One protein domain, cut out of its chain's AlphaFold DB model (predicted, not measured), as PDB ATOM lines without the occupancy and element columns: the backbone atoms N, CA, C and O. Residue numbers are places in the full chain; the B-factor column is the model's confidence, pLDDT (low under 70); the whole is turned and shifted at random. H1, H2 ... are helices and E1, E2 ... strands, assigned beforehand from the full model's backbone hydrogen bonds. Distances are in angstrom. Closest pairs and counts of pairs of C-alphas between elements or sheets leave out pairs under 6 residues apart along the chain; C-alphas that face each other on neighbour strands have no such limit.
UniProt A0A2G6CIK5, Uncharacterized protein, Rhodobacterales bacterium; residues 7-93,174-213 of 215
ATOM      1  N   TRP A   7     -38.801  11.192  -1.681       96.38
ATOM      2  CA  TRP A   7     -37.917  12.307  -1.983       96.38
ATOM      3  C   TRP A   7     -38.404  13.041  -3.231       96.38
ATOM      4  O   TRP A   7     -38.566  12.430  -4.286       96.38
ATOM      5  N   SER A   8     -38.573  14.351  -3.118       97.50
ATOM      6  CA  SER A   8     -38.822  15.272  -4.226       97.50
ATOM      7  C   SER A   8     -37.691  16.297  -4.301       97.50
ATOM      8  O   SER A   8     -37.115  16.656  -3.270       97.50
ATOM      9  N   LEU A   9     -37.349  16.737  -5.510       97.56
ATOM     10  CA  LEU A   9     -36.356  17.783  -5.761       97.56
ATOM     11  C   LEU A   9     -37.067  19.012  -6.313       97.56
ATOM     12  O   LEU A   9     -37.721  18.941  -7.343       97.56
ATOM     13  N   GLY A  10     -36.928  20.152  -5.663       97.12
ATOM     14  CA  GLY A  10     -37.441  21.405  -6.186       97.12
ATOM     15  C   GLY A  10     -36.341  22.206  -6.845       97.12
ATOM     16  O   GLY A  10     -35.198  22.149  -6.402       97.12
ATOM     17  N   LEU A  11     -36.695  22.929  -7.899       95.94
ATOM     18  CA  LEU A  11     -35.799  23.718  -8.728       95.94
ATOM     19  C   LEU A  11     -36.404  25.102  -8.947       95.94
ATOM     20  O   LEU A  11     -37.568  25.220  -9.332       95.94
ATOM     21  N   VAL A  12     -35.606  26.144  -8.741       94.31
ATOM     22  CA  VAL A  12     -35.976  27.533  -9.024       94.31
ATOM     23  C   VAL A  12     -34.845  28.187  -9.822       94.31
ATOM     24  O   VAL A  12     -33.710  28.217  -9.339       94.31
ATOM     25  N   PRO A  13     -35.113  28.709 -11.034       92.25
ATOM     26  CA  PRO A  13     -34.125  29.445 -11.814       92.25
ATOM     27  C   PRO A  13     -33.559  30.646 -11.050       92.25
ATOM     28  O   PRO A  13     -34.280  31.358 -10.348       92.25
ATOM     29  N   ARG A  14     -32.263  30.896 -11.216       89.69
ATOM     30  CA  ARG A  14     -31.529  32.009 -10.613       89.69
ATOM     31  C   ARG A  14     -30.816  32.830 -11.687       89.69
ATOM     32  O   ARG A  14     -30.794  32.494 -12.873       89.69
ATOM     33  N   ALA A  15     -30.272  33.969 -11.269       85.31
ATOM     34  CA  ALA A  15     -29.471  34.811 -12.144       85.31
ATOM     35  C   ALA A  15     -28.236  34.052 -12.645       85.31
ATOM     36  O   ALA A  15     -27.677  33.218 -11.940       85.31
ATOM     37  N   GLY A  16     -27.791  34.367 -13.861       84.38
ATOM     38  CA  GLY A  16     -26.572  33.777 -14.416       84.38
ATOM     39  C   GLY A  16     -26.722  32.356 -14.966       84.38
ATOM     40  O   GLY A  16     -25.704  31.765 -15.277       84.38
ATOM     41  N   GLY A  17     -27.946  31.837 -15.122       84.25
ATOM     42  CA  GLY A  17     -28.203  30.506 -15.702       84.25
ATOM     43  C   GLY A  17     -28.329  29.384 -14.668       84.25
ATOM     44  O   GLY A  17     -28.909  28.343 -14.969       84.25
ATOM     45  N   LEU A  18     -27.906  29.652 -13.432       91.31
ATOM     46  CA  LEU A  18     -27.973  28.713 -12.322       91.31
ATOM     47  C   LEU A  18     -29.411  28.356 -11.936       91.31
ATOM     48  O   LEU A  18     -30.370  29.095 -12.173       91.31
ATOM     49  N   VAL A  19     -29.542  27.227 -11.252       93.38
ATOM     50  CA  VAL A  19     -30.752  26.784 -10.569       93.38
ATOM     51  C   VAL A  19     -30.449  26.540  -9.103       93.38
ATOM     52  O   VAL A  19     -29.511  25.826  -8.757       93.38
ATOM     53  N   SER A  20     -31.281  27.118  -8.244       94.62
ATOM     54  CA  SER A  20     -31.365  26.740  -6.840       94.62
ATOM     55  C   SER A  20     -32.158  25.444  -6.752       94.62
ATOM     56  O   SER A  20     -33.245  25.337  -7.325       94.62
ATOM     57  N   ALA A  21     -31.589  24.452  -6.081       95.56
ATOM     58  CA  ALA A  21     -32.114  23.107  -5.982       95.56
ATOM     59  C   ALA A  21     -32.185  22.684  -4.517       95.56
ATOM     60  O   ALA A  21     -31.241  22.904  -3.765       95.56
ATOM     61  N   ALA A  22     -33.285  22.061  -4.100       96.31
ATOM     62  CA  ALA A  22     -33.425  21.587  -2.729       96.31
ATOM     63  C   ALA A  22     -34.313  20.350  -2.635       96.31
ATOM     64  O   ALA A  22     -35.307  20.217  -3.354       96.31
ATOM     65  N   ARG A  23     -33.946  19.420  -1.753       96.19
ATOM     66  CA  ARG A  23     -34.658  18.148  -1.582       96.19
ATOM     67  C   ARG A  23     -35.600  18.195  -0.391       96.19
ATOM     68  O   ARG A  23     -35.269  18.755   0.646       96.19
ATOM     69  N   ILE A  24     -36.729  17.509  -0.505       97.56
ATOM     70  CA  ILE A  24     -37.655  17.298   0.609       97.56
ATOM     71  C   ILE A  24     -38.140  15.853   0.639       97.56
ATOM     72  O   ILE A  24     -38.423  15.276  -0.413       97.56
ATOM     73  N   LEU A  25     -38.242  15.268   1.831       97.81
ATOM     74  CA  LEU A  25     -38.934  14.000   2.051       97.81
ATOM     75  C   LEU A  25     -40.336  14.314   2.563       97.81
ATOM     76  O   LEU A  25     -40.502  14.868   3.651       97.81
ATOM     77  N   SER A  26     -41.353  14.002   1.766       97.62
ATOM     78  CA  SER A  26     -42.729  14.398   2.060       97.62
ATOM     79  C   SER A  26     -43.738  13.446   1.417       97.62
ATOM     80  O   SER A  26     -43.437  12.770   0.436       97.62
ATOM     81  N   ASP A  27     -44.941  13.384   1.985       96.00
ATOM     82  CA  ASP A  27     -46.117  12.720   1.405       96.00
ATOM     83  C   ASP A  27     -47.083  13.721   0.733       96.00
ATOM     84  O   ASP A  27     -48.186  13.355   0.332       96.00
ATOM     85  N   GLY A  28     -46.685  14.994   0.617       95.00
ATOM     86  CA  GLY A  28     -47.522  16.099   0.150       95.00
ATOM     87  C   GLY A  28     -48.366  16.755   1.251       95.00
ATOM     88  O   GLY A  28     -48.795  17.893   1.091       95.00
ATOM     89  N   GLU A  29     -48.581  16.120   2.402       95.31
ATOM     90  CA  GLU A  29     -49.275  16.732   3.545       95.31
ATOM     91  C   GLU A  29     -48.298  17.206   4.618       95.31
ATOM     92  O   GLU A  29     -48.476  18.280   5.195       95.31
ATOM     93  N   ARG A  30     -47.260  16.411   4.885       96.38
ATOM     94  CA  ARG A  30     -46.264  16.639   5.932       96.38
ATOM     95  C   ARG A  30     -44.858  16.606   5.363       96.38
ATOM     96  O   ARG A  30     -44.586  15.941   4.364       96.38
ATOM     97  N   ILE A  31     -43.960  17.306   6.039       97.88
ATOM     98  CA  ILE A  31     -42.521  17.232   5.805       97.88
ATOM     99  C   ILE A  31     -41.953  16.259   6.840       97.88
ATOM    100  O   ILE A  31     -42.320  16.328   8.012       97.88
ATOM    101  N   TYR A  32     -41.105  15.339   6.391       97.19
ATOM    102  CA  TYR A  32     -40.415  14.359   7.237       97.19
ATOM    103  C   TYR A  32     -38.915  14.634   7.307       97.19
ATOM    104  O   TYR A  32     -38.283  14.274   8.294       97.19
ATOM    105  N   ASP A  33     -38.362  15.257   6.266       96.94
ATOM    106  CA  ASP A  33     -36.969  15.683   6.211       96.94
ATOM    107  C   ASP A  33     -36.811  16.847   5.221       96.94
ATOM    108  O   ASP A  33     -37.462  16.867   4.167       96.94
ATOM    109  N   LEU A  34     -35.935  17.795   5.556       94.75
ATOM    110  CA  LEU A  34     -35.475  18.864   4.675       94.75
ATOM    111  C   LEU A  34     -34.040  18.537   4.270       94.75
ATOM    112  O   LEU A  34     -33.107  18.659   5.059       94.75
ATOM    113  N   GLY A  35     -33.861  18.119   3.021       92.00
ATOM    114  CA  GLY A  35     -32.531  17.896   2.475       92.00
ATOM    115  C   GLY A  35     -31.804  19.214   2.210       92.00
ATOM    116  O   GLY A  35     -32.427  20.266   2.060       92.00
ATOM    117  N   THR A  36     -30.480  19.133   2.101       86.50
ATOM    118  CA  THR A  36     -29.606  20.280   1.820       86.50
ATOM    119  C   THR A  36     -29.933  20.917   0.469       86.50
ATOM    120  O   THR A  36     -30.212  20.213  -0.511       86.50
ATOM    121  N   GLY A  37     -29.897  22.247   0.430       91.00
ATOM    122  CA  GLY A  37     -29.993  23.016  -0.802       91.00
ATOM    123  C   GLY A  37     -28.631  23.214  -1.465       91.00
ATOM    124  O   GLY A  37     -27.587  23.127  -0.826       91.00
ATOM    125  N   PHE A  38     -28.629  23.429  -2.773       93.06
ATOM    126  CA  PHE A  38     -27.427  23.757  -3.529       93.06
ATOM    127  C   PHE A  38     -27.783  24.530  -4.797       93.06
ATOM    128  O   PHE A  38     -28.905  24.451  -5.295       93.06
ATOM    129  N   GLU A  39     -26.820  25.265  -5.344       93.88
ATOM    130  CA  GLU A  39     -26.936  25.859  -6.675       93.88
ATOM    131  C   GLU A  39     -26.107  25.064  -7.680       93.88
ATOM    132  O   GLU A  39     -25.011  24.588  -7.374       93.88
ATOM    133  N   SER A  40     -26.633  24.902  -8.888       90.50
ATOM    134  CA  SER A  40     -25.920  24.244  -9.980       90.50
ATOM    135  C   SER A  40     -26.380  24.782 -11.326       90.50
ATOM    136  O   SER A  40     -27.451  25.374 -11.417       90.50
ATOM    137  N   GLU A  41     -25.601  24.561 -12.380       88.69
ATOM    138  CA  GLU A  41     -26.134  24.697 -13.736       88.69
ATOM    139  C   GLU A  41     -27.105  23.537 -14.006       88.69
ATOM    140  O   GLU A  41     -26.874  22.415 -13.527       88.69
ATOM    141  N   PRO A  42     -28.181  23.748 -14.783       84.19
ATOM    142  CA  PRO A  42     -29.174  22.715 -15.023       84.19
ATOM    143  C   PRO A  42     -28.574  21.401 -15.540       84.19
ATOM    144  O   PRO A  42     -29.076  20.340 -15.170       84.19
ATOM    145  N   GLU A  43     -27.540  21.438 -16.389       85.81
ATOM    146  CA  GLU A  43     -26.854  20.274 -16.980       85.81
ATOM    147  C   GLU A  43     -26.102  19.382 -15.988       85.81
ATOM    148  O   GLU A  43     -25.894  18.210 -16.294       85.81
ATOM    149  N   PHE A  44     -25.730  19.899 -14.816       86.69
ATOM    150  CA  PHE A  44     -24.986  19.149 -13.799       86.69
ATOM    151  C   PHE A  44     -25.880  18.620 -12.673       86.69
ATOM    152  O   PHE A  44     -25.384  18.076 -11.687       86.69
ATOM    153  N   LEU A  45     -27.200  18.766 -12.809       86.81
ATOM    154  CA  LEU A  45     -28.154  18.190 -11.873       86.81
ATOM    155  C   LEU A  45     -28.212  16.665 -12.011       86.81
ATOM    156  O   LEU A  45     -28.794  16.129 -12.954       86.81
ATOM    157  N   GLU A  46     -27.679  15.969 -11.013       82.69
ATOM    158  CA  GLU A  46     -27.940  14.550 -10.775       82.69
ATOM    159  C   GLU A  46     -29.088  14.402  -9.765       82.69
ATOM    160  O   GLU A  46     -29.162  15.150  -8.788       82.69
ATOM    161  N   THR A  47     -30.017  13.460  -9.982       79.94
ATOM    162  CA  THR A  47     -31.184  13.333  -9.093       79.94
ATOM    163  C   THR A  47     -31.707  11.909  -8.904       79.94
ATOM    164  O   THR A  47     -32.043  11.177  -9.839       79.94
ATOM    165  N   GLU A  48     -31.847  11.537  -7.635       84.88
ATOM    166  CA  GLU A  48     -32.502  10.309  -7.177       84.88
ATOM    167  C   GLU A  48     -33.961  10.549  -6.750       84.88
ATOM    168  O   GLU A  48     -34.615   9.641  -6.238       84.88
ATOM    169  N   ALA A  49     -34.482  11.766  -6.930       90.94
ATOM    170  CA  ALA A  49     -35.829  12.117  -6.504       90.94
ATOM    171  C   ALA A  49     -36.906  11.368  -7.308       90.94
ATOM    172  O   ALA A  49     -36.758  11.097  -8.501       90.94
ATOM    173  N   ALA A  50     -38.018  11.060  -6.644       92.94
ATOM    174  CA  ALA A  50     -39.200  10.468  -7.262       92.94
ATOM    175  C   ALA A  50     -39.954  11.478  -8.140       92.94
ATOM    176  O   ALA A  50     -40.567  11.090  -9.134       92.94
ATOM    177  N   LEU A  51     -39.902  12.758  -7.770       96.06
ATOM    178  CA  LEU A  51     -40.601  13.844  -8.441       96.06
ATOM    179  C   LEU A  51     -39.759  15.117  -8.414       96.06
ATOM    180  O   LEU A  51     -38.958  15.311  -7.497       96.06
ATOM    181  N   ILE A  52     -39.950  15.975  -9.412       97.06
ATOM    182  CA  ILE A  52     -39.277  17.269  -9.490       97.06
ATOM    183  C   ILE A  52     -40.314  18.385  -9.528       97.06
ATOM    184  O   ILE A  52     -41.241  18.323 -10.325       97.06
ATOM    185  N   GLY A  53     -40.171  19.408  -8.690       97.12
ATOM    186  CA  GLY A  53     -40.984  20.623  -8.746       97.12
ATOM    187  C   GLY A  53     -40.209  21.772  -9.368       97.12
ATOM    188  O   GLY A  53     -39.169  22.149  -8.846       97.12
ATOM    189  N   LEU A  54     -40.705  22.350 -10.455       96.56
ATOM    190  CA  LEU A  54     -40.058  23.445 -11.165       96.56
ATOM    191  C   LEU A  54     -40.832  24.752 -10.966       96.56
ATOM    192  O   LEU A  54     -41.946  24.924 -11.463       96.56
ATOM    193  N   GLY A  55     -40.217  25.678 -10.239       93.12
ATOM    194  CA  GLY A  55     -40.712  27.035 -10.054       93.12
ATOM    195  C   GLY A  55     -40.229  27.991 -11.135       93.12
ATOM    196  O   GLY A  55     -39.306  27.700 -11.898       93.12
ATOM    197  N   ARG A  56     -40.838  29.176 -11.169       87.62
ATOM    198  CA  ARG A  56     -40.313  30.317 -11.926       87.62
ATOM    199  C   ARG A  56     -39.293  31.063 -11.075       87.62
ATOM    200  O   ARG A  56     -39.463  31.165  -9.866       87.62
ATOM    201  N   GLY A  57     -38.250  31.580 -11.712       83.75
ATOM    202  CA  GLY A  57     -37.266  32.440 -11.060       83.75
ATOM    203  C   GLY A  57     -37.480  33.888 -11.465       83.75
ATOM    204  O   GLY A  57     -37.716  34.157 -12.641       83.75
ATOM    205  N   GLN A  58     -37.369  34.828 -10.530       77.81
ATOM    206  CA  GLN A  58     -37.365  36.257 -10.847       77.81
ATOM    207  C   GLN A  58     -35.979  36.853 -10.573       77.81
ATOM    208  O   GLN A  58     -35.395  36.645  -9.511       77.81
ATOM    209  N   VAL A  59     -35.442  37.587 -11.551       76.12
ATOM    210  CA  VAL A  59     -34.143  38.270 -11.490       76.12
ATOM    211  C   VAL A  59     -34.347  39.727 -11.886       76.12
ATOM    212  O   VAL A  59     -34.500  40.057 -13.064       76.12
ATOM    213  N   GLY A  60     -34.372  40.610 -10.887       81.94
ATOM    214  CA  GLY A  60     -34.839  41.983 -11.080       81.94
ATOM    215  C   GLY A  60     -36.293  41.995 -11.566       81.94
ATOM    216  O   GLY A  60     -37.144  41.323 -10.987       81.94
ATOM    217  N   ASP A  61     -36.562  42.710 -12.657       80.44
ATOM    218  CA  ASP A  61     -37.893  42.762 -13.285       80.44
ATOM    219  C   ASP A  61     -38.134  41.629 -14.305       80.44
ATOM    220  O   ASP A  61     -39.204  41.548 -14.908       80.44
ATOM    221  N   ALA A  62     -37.144  40.759 -14.542       81.81
ATOM    222  CA  ALA A  62     -37.226  39.691 -15.535       81.81
ATOM    223  C   ALA A  62     -37.579  38.342 -14.896       81.81
ATOM    224  O   ALA A  62     -37.008  37.953 -13.878       81.81
ATOM    225  N   VAL A  63     -38.476  37.594 -15.540       83.69
ATOM    226  CA  VAL A  63     -38.797  36.207 -15.175       83.69
ATOM    227  C   VAL A  63     -37.949  35.262 -16.026       83.69
ATOM    228  O   VAL A  63     -37.975  35.343 -17.253       83.69
ATOM    229  N   LEU A  64     -37.204  34.368 -15.374       82.62
ATOM    230  CA  LEU A  64     -36.544  33.224 -15.999       82.62
ATOM    231  C   LEU A  64     -37.440  31.989 -15.908       82.62
ATOM    232  O   LEU A  64     -37.949  31.638 -14.840       82.62
ATOM    233  N   GLU A  65     -37.579  31.302 -17.038       81.50
ATOM    234  CA  GLU A  65     -38.388  30.096 -17.179       81.50
ATOM    235  C   GLU A  65     -37.550  28.987 -17.822       81.50
ATOM    236  O   GLU A  65     -36.808  29.220 -18.777       81.50
ATOM    237  N   LEU A  66     -37.656  27.783 -17.263       87.00
ATOM    238  CA  LEU A  66     -37.094  26.562 -17.832       87.00
ATOM    239  C   LEU A  66     -38.228  25.753 -18.459       87.00
ATOM    240  O   LEU A  66     -39.330  25.701 -17.915       87.00
ATOM    241  N   ASP A  67     -37.951  25.093 -19.582       92.44
ATOM    242  CA  ASP A  67     -38.914  24.196 -20.218       92.44
ATOM    243  C   ASP A  67     -39.055  22.913 -19.385       92.44
ATOM    244  O   ASP A  67     -38.120  22.114 -19.278       92.44
ATOM    245  N   ALA A  68     -40.226  22.732 -18.773       94.62
ATOM    246  CA  ALA A  68     -40.513  21.610 -17.887       94.62
ATOM    247  C   ALA A  68     -40.484  20.255 -18.609       94.62
ATOM    248  O   ALA A  68     -40.016  19.272 -18.036       94.62
ATOM    249  N   GLY A  69     -40.944  20.202 -19.863       95.94
ATOM    250  CA  GLY A  69     -40.942  18.985 -20.670       95.94
ATOM    251  C   GLY A  69     -39.524  18.577 -21.048       95.94
ATOM    252  O   GLY A  69     -39.104  17.459 -20.766       95.94
ATOM    253  N   ALA A  70     -38.737  19.504 -21.594       93.94
ATOM    254  CA  ALA A  70     -37.333  19.263 -21.911       93.94
ATOM    255  C   ALA A  70     -36.514  18.902 -20.661       93.94
ATOM    256  O   ALA A  70     -35.592  18.085 -20.734       93.94
ATOM    257  N   LEU A  71     -36.847  19.487 -19.507       93.25
ATOM    258  CA  LEU A  71     -36.232  19.132 -18.233       93.25
ATOM    259  C   LEU A  71     -36.604  17.711 -17.792       93.25
ATOM    260  O   LEU A  71     -35.714  16.976 -17.363       93.25
ATOM    261  N   ALA A  72     -37.875  17.316 -17.928       95.19
ATOM    262  CA  ALA A  72     -38.332  15.964 -17.619       95.19
ATOM    263  C   ALA A  72     -37.590  14.923 -18.465       95.19
ATOM    264  O   ALA A  72     -37.026  13.980 -17.908       95.19
ATOM    265  N   GLU A  73     -37.492  15.153 -19.779       94.75
ATOM    266  CA  GLU A  73     -36.728  14.305 -20.701       94.75
ATOM    267  C   GLU A  73     -35.263  14.185 -20.294       94.75
ATOM    268  O   GLU A  73     -34.705  13.092 -20.201       94.75
ATOM    269  N   ARG A  74     -34.624  15.324 -20.026       91.94
ATOM    270  CA  ARG A  74     -33.193  15.369 -19.731       91.94
ATOM    271  C   ARG A  74     -32.844  14.687 -18.413       91.94
ATOM    272  O   ARG A  74     -31.785  14.073 -18.320       91.94
ATOM    273  N   LEU A  75     -33.703  14.813 -17.403       91.38
ATOM    274  CA  LEU A  75     -33.488  14.221 -16.082       91.38
ATOM    275  C   LEU A  75     -34.046  12.795 -15.968       91.38
ATOM    276  O   LEU A  75     -33.736  12.107 -14.998       91.38
ATOM    277  N   GLY A  76     -34.864  12.343 -16.925       93.31
ATOM    278  CA  GLY A  76     -35.530  11.041 -16.873       93.31
ATOM    279  C   GLY A  76     -36.476  10.906 -15.675       93.31
ATOM    280  O   GLY A  76     -36.641   9.813 -15.127       93.31
ATOM    281  N   ARG A  77     -37.057  12.022 -15.219       94.56
ATOM    282  CA  ARG A  77     -37.928  12.093 -14.037       94.56
ATOM    283  C   ARG A  77     -39.172  12.919 -14.332       94.56
ATOM    284  O   ARG A  77     -39.072  13.887 -15.084       94.56
ATOM    285  N   PRO A  78     -40.320  12.606 -13.709       96.88
ATOM    286  CA  PRO A  78     -41.483  13.466 -13.826       96.88
ATOM    287  C   PRO A  78     -41.192  14.846 -13.221       96.88
ATOM    288  O   PRO A  78     -40.626  14.950 -12.128       96.88
ATOM    289  N   VAL A  79     -41.597  15.896 -13.929       97.75
ATOM    290  CA  VAL A  79     -41.464  17.296 -13.508       97.75
ATOM    291  C   VAL A  79     -42.858  17.892 -13.369       97.75
ATOM    292  O   VAL A  79     -43.691  17.743 -14.254       97.75
ATOM    293  N   VAL A  80     -43.130  18.584 -12.270       98.12
ATOM    294  CA  VAL A  80     -44.339  19.384 -12.072       98.12
ATOM    295  C   VAL A  80     -43.957  20.851 -12.151       98.12
ATOM    296  O   VAL A  80     -43.074  21.286 -11.419       98.12
ATOM    297  N   ALA A  81     -44.615  21.614 -13.015       97.31
ATOM    298  CA  ALA A  81     -44.394  23.051 -13.172       97.31
ATOM    299  C   ALA A  81     -45.727  23.811 -13.163       97.31
ATOM    300  O   ALA A  81     -46.777  23.211 -12.960       97.31
ATOM    301  N   GLU A  82     -45.713  25.129 -13.386       95.25
ATOM    302  CA  GLU A  82     -46.938  25.922 -13.624       95.25
ATOM    303  C   GLU A  82     -47.953  25.911 -12.465       95.25
ATOM    304  O   GLU A  82     -49.168  25.987 -12.654       95.25
ATOM    305  N   PHE A  83     -47.459  25.866 -11.226       95.69
ATOM    306  CA  PHE A  83     -48.287  25.743 -10.022       95.69
ATOM    307  C   PHE A  83     -49.387  26.811  -9.870       95.69
ATOM    308  O   PHE A  83     -50.415  26.542  -9.251       95.69
ATOM    309  N   HIS A  84     -49.201  28.001 -10.446       93.38
ATOM    310  CA  HIS A  84     -50.125  29.134 -10.331       93.38
ATOM    311  C   HIS A  84     -51.205  29.180 -11.425       93.38
ATOM    312  O   HIS A  84     -52.172  29.923 -11.274       93.38
ATOM    313  N   VAL A  85     -51.061  28.433 -12.528       94.50
ATOM    314  CA  VAL A  85     -51.914  28.601 -13.723       94.50
ATOM    315  C   VAL A  85     -53.385  28.343 -13.399       94.50
ATOM    316  O   VAL A  85     -54.220  29.219 -13.618       94.50
ATOM    317  N   ALA A  86     -53.693  27.199 -12.785       95.69
ATOM    318  CA  ALA A  86     -55.066  26.845 -12.421       95.69
ATOM    319  C   ALA A  86     -55.701  27.837 -11.425       95.69
ATOM    320  O   ALA A  86     -56.901  28.101 -11.482       95.69
ATOM    321  N   ASP A  87     -54.904  28.405 -10.514       97.06
ATOM    322  CA  ASP A  87     -55.376  29.407  -9.553       97.06
ATOM    323  C   ASP A  87     -55.792  30.705 -10.264       97.06
ATOM    324  O   ASP A  87     -56.897  31.204 -10.038       97.06
ATOM    325  N   LEU A  88     -54.950  31.197 -11.179       96.25
ATOM    326  CA  LEU A  88     -55.229  32.389 -11.984       96.25
ATOM    327  C   LEU A  88     -56.454  32.208 -12.887       96.25
ATOM    328  O   LEU A  88     -57.305  33.096 -12.953       96.25
ATOM    329  N   GLU A  89     -56.574  31.062 -13.561       96.50
ATOM    330  CA  GLU A  89     -57.717  30.753 -14.433       96.50
ATOM    331  C   GLU A  89     -59.052  30.763 -13.676       96.50
ATOM    332  O   GLU A  89     -60.091  31.124 -14.233       96.50
ATOM    333  N   LEU A  90     -59.023  30.420 -12.386       96.06
ATOM    334  CA  LEU A  90     -60.183  30.417 -11.494       96.06
ATOM    335  C   LEU A  90     -60.358  31.733 -10.711       96.06
ATOM    336  O   LEU A  90     -61.188  31.805  -9.796       96.06
ATOM    337  N   GLY A  91     -59.621  32.783 -11.090       95.31
ATOM    338  CA  GLY A  91     -59.756  34.142 -10.561       95.31
ATOM    339  C   GLY A  91     -58.999  34.412  -9.259       95.31
ATOM    340  O   GLY A  91     -59.237  35.443  -8.627       95.31
ATOM    341  N   GLY A  92     -58.115  33.506  -8.842       94.81
ATOM    342  CA  GLY A  92     -57.149  33.764  -7.782       94.81
ATOM    343  C   GLY A  92     -55.989  34.646  -8.252       94.81
ATOM    344  O   GLY A  92     -55.900  35.037  -9.416       94.81
ATOM    345  N   ARG A  93     -55.102  35.009  -7.321       93.06
ATOM    346  CA  ARG A  93     -53.924  35.852  -7.600       93.06
ATOM    347  C   ARG A  93     -52.697  35.070  -8.072       93.06
ATOM    348  O   ARG A  93     -51.727  35.695  -8.482       93.06
ATOM    349  N   GLU A 174     -32.499  31.102   0.927       86.00
ATOM    350  CA  GLU A 174     -32.274  31.023  -0.515       86.00
ATOM    351  C   GLU A 174     -32.766  29.707  -1.138       86.00
ATOM    352  O   GLU A 174     -33.061  29.670  -2.337       86.00
ATOM    353  N   PHE A 175     -32.899  28.638  -0.349       92.25
ATOM    354  CA  PHE A 175     -33.328  27.321  -0.822       92.25
ATOM    355  C   PHE A 175     -34.793  27.012  -0.499       92.25
ATOM    356  O   PHE A 175     -35.383  26.143  -1.141       92.25
ATOM    357  N   LEU A 176     -35.434  27.771   0.395       92.44
ATOM    358  CA  LEU A 176     -36.841  27.556   0.750       92.44
ATOM    359  C   LEU A 176     -37.822  27.645  -0.430       92.44
ATOM    360  O   LEU A 176     -38.736  26.819  -0.480       92.44
ATOM    361  N   PRO A 177     -37.653  28.540  -1.426       92.50
ATOM    362  CA  PRO A 177     -38.463  28.491  -2.640       92.50
ATOM    363  C   PRO A 177     -38.327  27.160  -3.391       92.50
ATOM    364  O   PRO A 177     -39.321  26.623  -3.879       92.50
ATOM    365  N   ALA A 178     -37.123  26.582  -3.440       95.38
ATOM    366  CA  ALA A 178     -36.908  25.269  -4.033       95.38
ATOM    367  C   ALA A 178     -37.578  24.169  -3.190       95.38
ATOM    368  O   ALA A 178     -38.340  23.378  -3.742       95.38
ATOM    369  N   HIS A 179     -37.438  24.158  -1.859       97.19
ATOM    370  CA  HIS A 179     -38.192  23.220  -1.008       97.19
ATOM    371  C   HIS A 179     -39.709  23.340  -1.208       97.19
ATOM    372  O   HIS A 179     -40.400  22.320  -1.286       97.19
ATOM    373  N   ALA A 180     -40.225  24.562  -1.365       96.62
ATOM    374  CA  ALA A 180     -41.635  24.807  -1.638       96.62
ATOM    375  C   ALA A 180     -42.076  24.164  -2.958       96.62
ATOM    376  O   ALA A 180     -43.091  23.470  -2.982       96.62
ATOM    377  N   MET A 181     -41.306  24.320  -4.038       97.50
ATOM    378  CA  MET A 181     -41.619  23.676  -5.322       97.50
ATOM    379  C   MET A 181     -41.602  22.151  -5.208       97.50
ATOM    380  O   MET A 181     -42.510  21.484  -5.708       97.50
ATOM    381  N   ALA A 182     -40.615  21.595  -4.501       97.81
ATOM    382  CA  ALA A 182     -40.513  20.160  -4.248       97.81
ATOM    383  C   ALA A 182     -41.762  19.618  -3.529       97.81
ATOM    384  O   ALA A 182     -42.309  18.577  -3.907       97.81
ATOM    385  N   PHE A 183     -42.225  20.342  -2.507       98.38
ATOM    386  CA  PHE A 183     -43.407  20.008  -1.718       98.38
ATOM    387  C   PHE A 183     -44.704  20.134  -2.524       98.38
ATOM    388  O   PHE A 183     -45.550  19.239  -2.492       98.38
ATOM    389  N   LEU A 184     -44.864  21.219  -3.288       98.06
ATOM    390  CA  LEU A 184     -46.045  21.424  -4.127       98.06
ATOM    391  C   LEU A 184     -46.148  20.373  -5.229       98.06
ATOM    392  O   LEU A 184     -47.250  19.904  -5.492       98.06
ATOM    393  N   ALA A 185     -45.029  19.937  -5.815       98.00
ATOM    394  CA  ALA A 185     -45.033  18.842  -6.780       98.00
ATOM    395  C   ALA A 185     -45.656  17.572  -6.179       98.00
ATOM    396  O   ALA A 185     -46.510  16.939  -6.803       98.00
ATOM    397  N   LEU A 186     -45.292  17.234  -4.938       97.81
ATOM    398  CA  LEU A 186     -45.860  16.085  -4.230       97.81
ATOM    399  C   LEU A 186     -47.350  16.270  -3.934       97.81
ATOM    400  O   LEU A 186     -48.118  15.322  -4.085       97.81
ATOM    401  N   ARG A 187     -47.786  17.490  -3.599       97.19
ATOM    402  CA  ARG A 187     -49.217  17.809  -3.458       97.19
ATOM    403  C   ARG A 187     -49.982  17.601  -4.752       97.19
ATOM    404  O   ARG A 187     -51.019  16.942  -4.728       97.19
ATOM    405  N   THR A 188     -49.454  18.096  -5.868       97.44
ATOM    406  CA  THR A 188     -50.037  17.890  -7.196       97.44
ATOM    407  C   THR A 188     -50.155  16.400  -7.509       97.44
ATOM    408  O   THR A 188     -51.231  15.932  -7.874       97.44
ATOM    409  N   ALA A 189     -49.084  15.626  -7.299       96.00
ATOM    410  CA  ALA A 189     -49.083  14.184  -7.537       96.00
ATOM    411  C   ALA A 189     -50.070  13.421  -6.632       96.00
ATOM    412  O   ALA A 189     -50.662  12.431  -7.064       96.00
ATOM    413  N   ALA A 190     -50.287  13.897  -5.404       95.06
ATOM    414  CA  ALA A 190     -51.258  13.344  -4.463       95.06
ATOM    415  C   ALA A 190     -52.708  13.819  -4.711       95.06
ATOM    416  O   ALA A 190     -53.623  13.374  -4.016       95.06
ATOM    417  N   GLY A 191     -52.943  14.715  -5.679       95.38
ATOM    418  CA  GLY A 191     -54.261  15.311  -5.927       95.38
ATOM    419  C   GLY A 191     -54.733  16.241  -4.803       95.38
ATOM    420  O   GLY A 191     -55.936  16.436  -4.623       95.38
ATOM    421  N   LEU A 192     -53.798  16.784  -4.023       96.81
ATOM    422  CA  LEU A 192     -54.074  17.697  -2.921       96.81
ATOM    423  C   LEU A 192     -54.113  19.151  -3.416       96.81
ATOM    424  O   LEU A 192     -53.367  19.514  -4.328       96.81
ATOM    425  N   PRO A 193     -54.925  20.024  -2.793       97.19
ATOM    426  CA  PRO A 193     -54.942  21.443  -3.131       97.19
ATOM    427  C   PRO A 193     -53.570  22.087  -2.930       97.19
ATOM    428  O   PRO A 193     -52.928  21.834  -1.912       97.19
ATOM    429  N   THR A 194     -53.140  22.956  -3.836       96.62
ATOM    430  CA  THR A 194     -51.918  23.771  -3.711       96.62
ATOM    431  C   THR A 194     -52.230  25.215  -3.320       96.62
ATOM    432  O   THR A 194     -51.360  25.899  -2.791       96.62
ATOM    433  N   SER A 195     -53.473  25.663  -3.517       96.12
ATOM    434  CA  SER A 195     -53.975  26.960  -3.064       96.12
ATOM    435  C   SER A 195     -55.438  26.874  -2.616       96.12
ATOM    436  O   SER A 195     -56.122  25.856  -2.787       96.12
ATOM    437  N   GLY A 196     -55.939  27.946  -2.005       96.75
ATOM    438  CA  GLY A 196     -57.346  28.060  -1.651       96.75
ATOM    439  C   GLY A 196     -57.797  29.496  -1.392       96.75
ATOM    440  O   GLY A 196     -56.995  30.435  -1.432       96.75
ATOM    441  N   PRO A 197     -59.090  29.688  -1.074       96.31
ATOM    442  CA  PRO A 197     -59.694  31.017  -1.043       96.31
ATOM    443  C   PRO A 197     -59.018  31.996  -0.101       96.31
ATOM    444  O   PRO A 197     -58.928  33.186  -0.382       96.31
ATOM    445  N   ALA A 198     -58.504  31.495   1.015       94.19
ATOM    446  CA  ALA A 198     -57.879  32.345   2.002       94.19
ATOM    447  C   ALA A 198     -56.380  32.593   1.763       94.19
ATOM    448  O   ALA A 198     -55.811  33.433   2.457       94.19
ATOM    449  N   THR A 199     -55.752  31.897   0.805       93.38
ATOM    450  CA  THR A 199     -54.334  32.077   0.451       93.38
ATOM    451  C   THR A 199     -54.137  32.904  -0.807       93.38
ATOM    452  O   THR A 199     -53.208  33.691  -0.846       93.38
ATOM    453  N   THR A 200     -54.992  32.774  -1.821       93.12
ATOM    454  CA  THR A 200     -54.835  33.509  -3.095       93.12
ATOM    455  C   THR A 200     -56.072  34.322  -3.472       93.12
ATOM    456  O   THR A 200     -56.018  35.135  -4.394       93.12
ATOM    457  N   GLY A 201     -57.196  34.133  -2.772       93.25
ATOM    458  CA  GLY A 201     -58.484  34.734  -3.125       93.25
ATOM    459  C   GLY A 201     -59.293  33.949  -4.160       93.25
ATOM    460  O   GLY A 201     -60.369  34.406  -4.538       93.25
ATOM    461  N   VAL A 202     -58.810  32.786  -4.614       96.06
ATOM    462  CA  VAL A 202     -59.542  31.914  -5.544       96.06
ATOM    463  C   VAL A 202     -60.884  31.443  -4.956       96.06
ATOM    464  O   VAL A 202     -61.072  31.391  -3.745       96.06
ATOM    465  N   SER A 203     -61.865  31.096  -5.786       94.00
ATOM    466  CA  SER A 203     -63.232  30.814  -5.303       94.00
ATOM    467  C   SER A 203     -63.405  29.486  -4.542       94.00
ATOM    468  O   SER A 203     -64.364  29.338  -3.781       94.00
ATOM    469  N   ALA A 204     -62.494  28.528  -4.713       95.62
ATOM    470  CA  ALA A 204     -62.519  27.213  -4.070       95.62
ATOM    471  C   ALA A 204     -61.093  26.676  -3.872       95.62
ATOM    472  O   ALA A 204     -60.138  27.274  -4.347       95.62
ATOM    473  N   ALA A 205     -60.924  25.555  -3.169       97.12
ATOM    474  CA  ALA A 205     -59.628  24.876  -3.122       97.12
ATOM    475  C   ALA A 205     -59.208  24.435  -4.536       97.12
ATOM    476  O   ALA A 205     -60.021  23.847  -5.253       97.12
ATOM    477  N   VAL A 206     -57.959  24.704  -4.925       96.50
ATOM    478  CA  VAL A 206     -57.443  24.409  -6.270       96.50
ATOM    479  C   VAL A 206     -56.218  23.515  -6.174       96.50
ATOM    480  O   VAL A 206     -55.296  23.788  -5.406       96.50
ATOM    481  N   GLY A 207     -56.211  22.433  -6.954       94.44
ATOM    482  CA  GLY A 207     -55.005  21.664  -7.249       94.44
ATOM    483  C   GLY A 207     -54.289  22.296  -8.437       94.44
ATOM    484  O   GLY A 207     -54.811  22.272  -9.547       94.44
ATOM    485  N   GLY A 208     -53.135  22.902  -8.191       92.56
ATOM    486  CA  GLY A 208     -52.265  23.473  -9.212       92.56
ATOM    487  C   GLY A 208     -51.124  22.532  -9.585       92.56
ATOM    488  O   GLY A 208     -50.904  21.509  -8.935       92.56
ATOM    489  N   GLY A 209     -50.381  22.914 -10.619       95.69
ATOM    490  CA  GLY A 209     -49.243  22.162 -11.138       95.69
ATOM    491  C   GLY A 209     -49.614  21.283 -12.334       95.69
ATOM    492  O   GLY A 209     -50.607  20.559 -12.309       95.69
ATOM    493  N   VAL A 210     -48.794  21.332 -13.380       96.94
ATOM    494  CA  VAL A 210     -48.890  20.496 -14.582       96.94
ATOM    495  C   VAL A 210     -47.767  19.471 -14.543       96.94
ATOM    496  O   VAL A 210     -46.605  19.836 -14.387       96.94
ATOM    497  N   MET A 211     -48.116  18.188 -14.667       97.12
ATOM    498  CA  MET A 211     -47.159  17.084 -14.632       97.12
ATOM    499  C   MET A 211     -46.670  16.726 -16.039       97.12
ATOM    500  O   MET A 211     -47.443  16.278 -16.884       97.12
ATOM    501  N   TYR A 212     -45.366  16.858 -16.236       97.75
ATOM    502  CA  TYR A 212     -44.608  16.488 -17.421       97.75
ATOM    503  C   TYR A 212     -43.912  15.153 -17.170       97.75
ATOM    504  O   TYR A 212     -43.147  15.010 -16.215       97.75
ATOM    505  N   GLN A 213     -44.209  14.160 -18.004       97.06
ATOM    506  CA  GLN A 213     -43.590  12.837 -17.939       97.06
ATOM    507  C   GLN A 213     -42.456  12.753 -18.966       97.06
ATOM    508  O   GLN A 213     -42.659  13.255 -20.071       97.06
TER     509      GLN A 213
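What this domain is: This is residues 7 to 93 and 174 to 213 of the 215 residues of an uncharacterized protein of Rhodobacterales bacterium (UniProt A0A2G6CIK5). A strongly twisted wall of six strands has the long helix H3 packed on one face, with its closest contacts to E1, E2 and E4, and the short helix H1 on the other face, near E7 and E8. Beyond one end of E4 the chain runs on into the small hairpin of E5 and E6, while H2 and H4 lie near each other well away from the sheet. The printed part has 127 residues with four named helices and eight named strands, in the order E1 E2 E3 E4 E5 E6 H1 E7 H2 H3 H4 E8; the large sheet runs E3 E2 E1 E4 E7 E8 and is mixed, and the class is mixed, helices and strands. The whole is compact, with a radius of gyration of the C-alphas of 13.9 A, and the C-alphas span 41 by 35 by 26 A.

How they stand to each other: Begin at E1, residues 7 to 13, an inner strand. Beside it E2, residues 19 to 26, is antiparallel, with N 10 and O 22 at 2.8 A, within hydrogen-bond range. E3, residues 31 to 40, is an edge strand antiparallel to E2, with N 35 and O 23 at 2.8 A. E1, E2 and E3 form a meander, each strand the antiparallel neighbour of the one before; E1 and E2 form a hairpin, and so do E2 and E3. On the other side of E1, look for E4, residues 51 to 54, parallel to E1 at 18 degrees, with N 11 and O 53 at 2.8 A. Next comes E7, residues 79 to 81, parallel to E4, with N 80 and O 52 at 2.7 A. The other edge strand is E8, residues 210 to 212, antiparallel to E7, with N 212 and O 79 at 2.7 A. H3, residues 176 to 189, is on one face of this sheet; its closest C-alphas to E1 are those of Ala 182 and Gly 10, 3.8 A apart. H1, residues 68 to 75, is on the opposite face, at a height over the sheet of 9.0 A, and the sheet with these two helices makes three layers. H1 lies over E7 and only just not over E4, with 4 and 2 of its C-alphas falling on them; it runs along the strands, at 24 degrees to E7 on the local plane. E4 runs on into E5, residues 57 to 59, at 29 degrees. E5 and E6, residues 62 to 64, form an antiparallel hairpin, with N 64 and O 57 at 2.8 A. H2, residues 85 to 89, and H4, residues 197 to 200, are not on the large sheet; they are close but not clearly touching, the closest C-alphas being those of Asp 87 and Thr 200, 7.7 A apart. Every O i to N i+4 pair is within hydrogen-bond range in H1, H2 and H3; H4 is too short for such a pair.

Where its parts are: Find C-alpha 7 at (-37.917, 12.307, -1.983); from there E1 runs 20.1 A to C-alpha 13. E2 covers 21.4 A and E3, the longest strand by residues, 24.0 A. E4 is 10.0 A long and H1 10.4 A. Find C-alpha 176 at (-36.841, 27.556, 0.750), where H3 begins its 19.9 A. E8 ends at C-alpha 212, (-44.608, 16.488, -17.421).

The domain as a whole: The two C-alphas farthest apart are those of Phe 44 and Ser 203, at 40.9 A. Residues 94 to 173 are not printed, and C-alphas 93 and 174 stand 23.3 A apart across this cut, in the link from H2 to H3. Of the links that are printed whole, none is long. The mean pLDDT of the printed part is 93.1, and no printed residue is under 70.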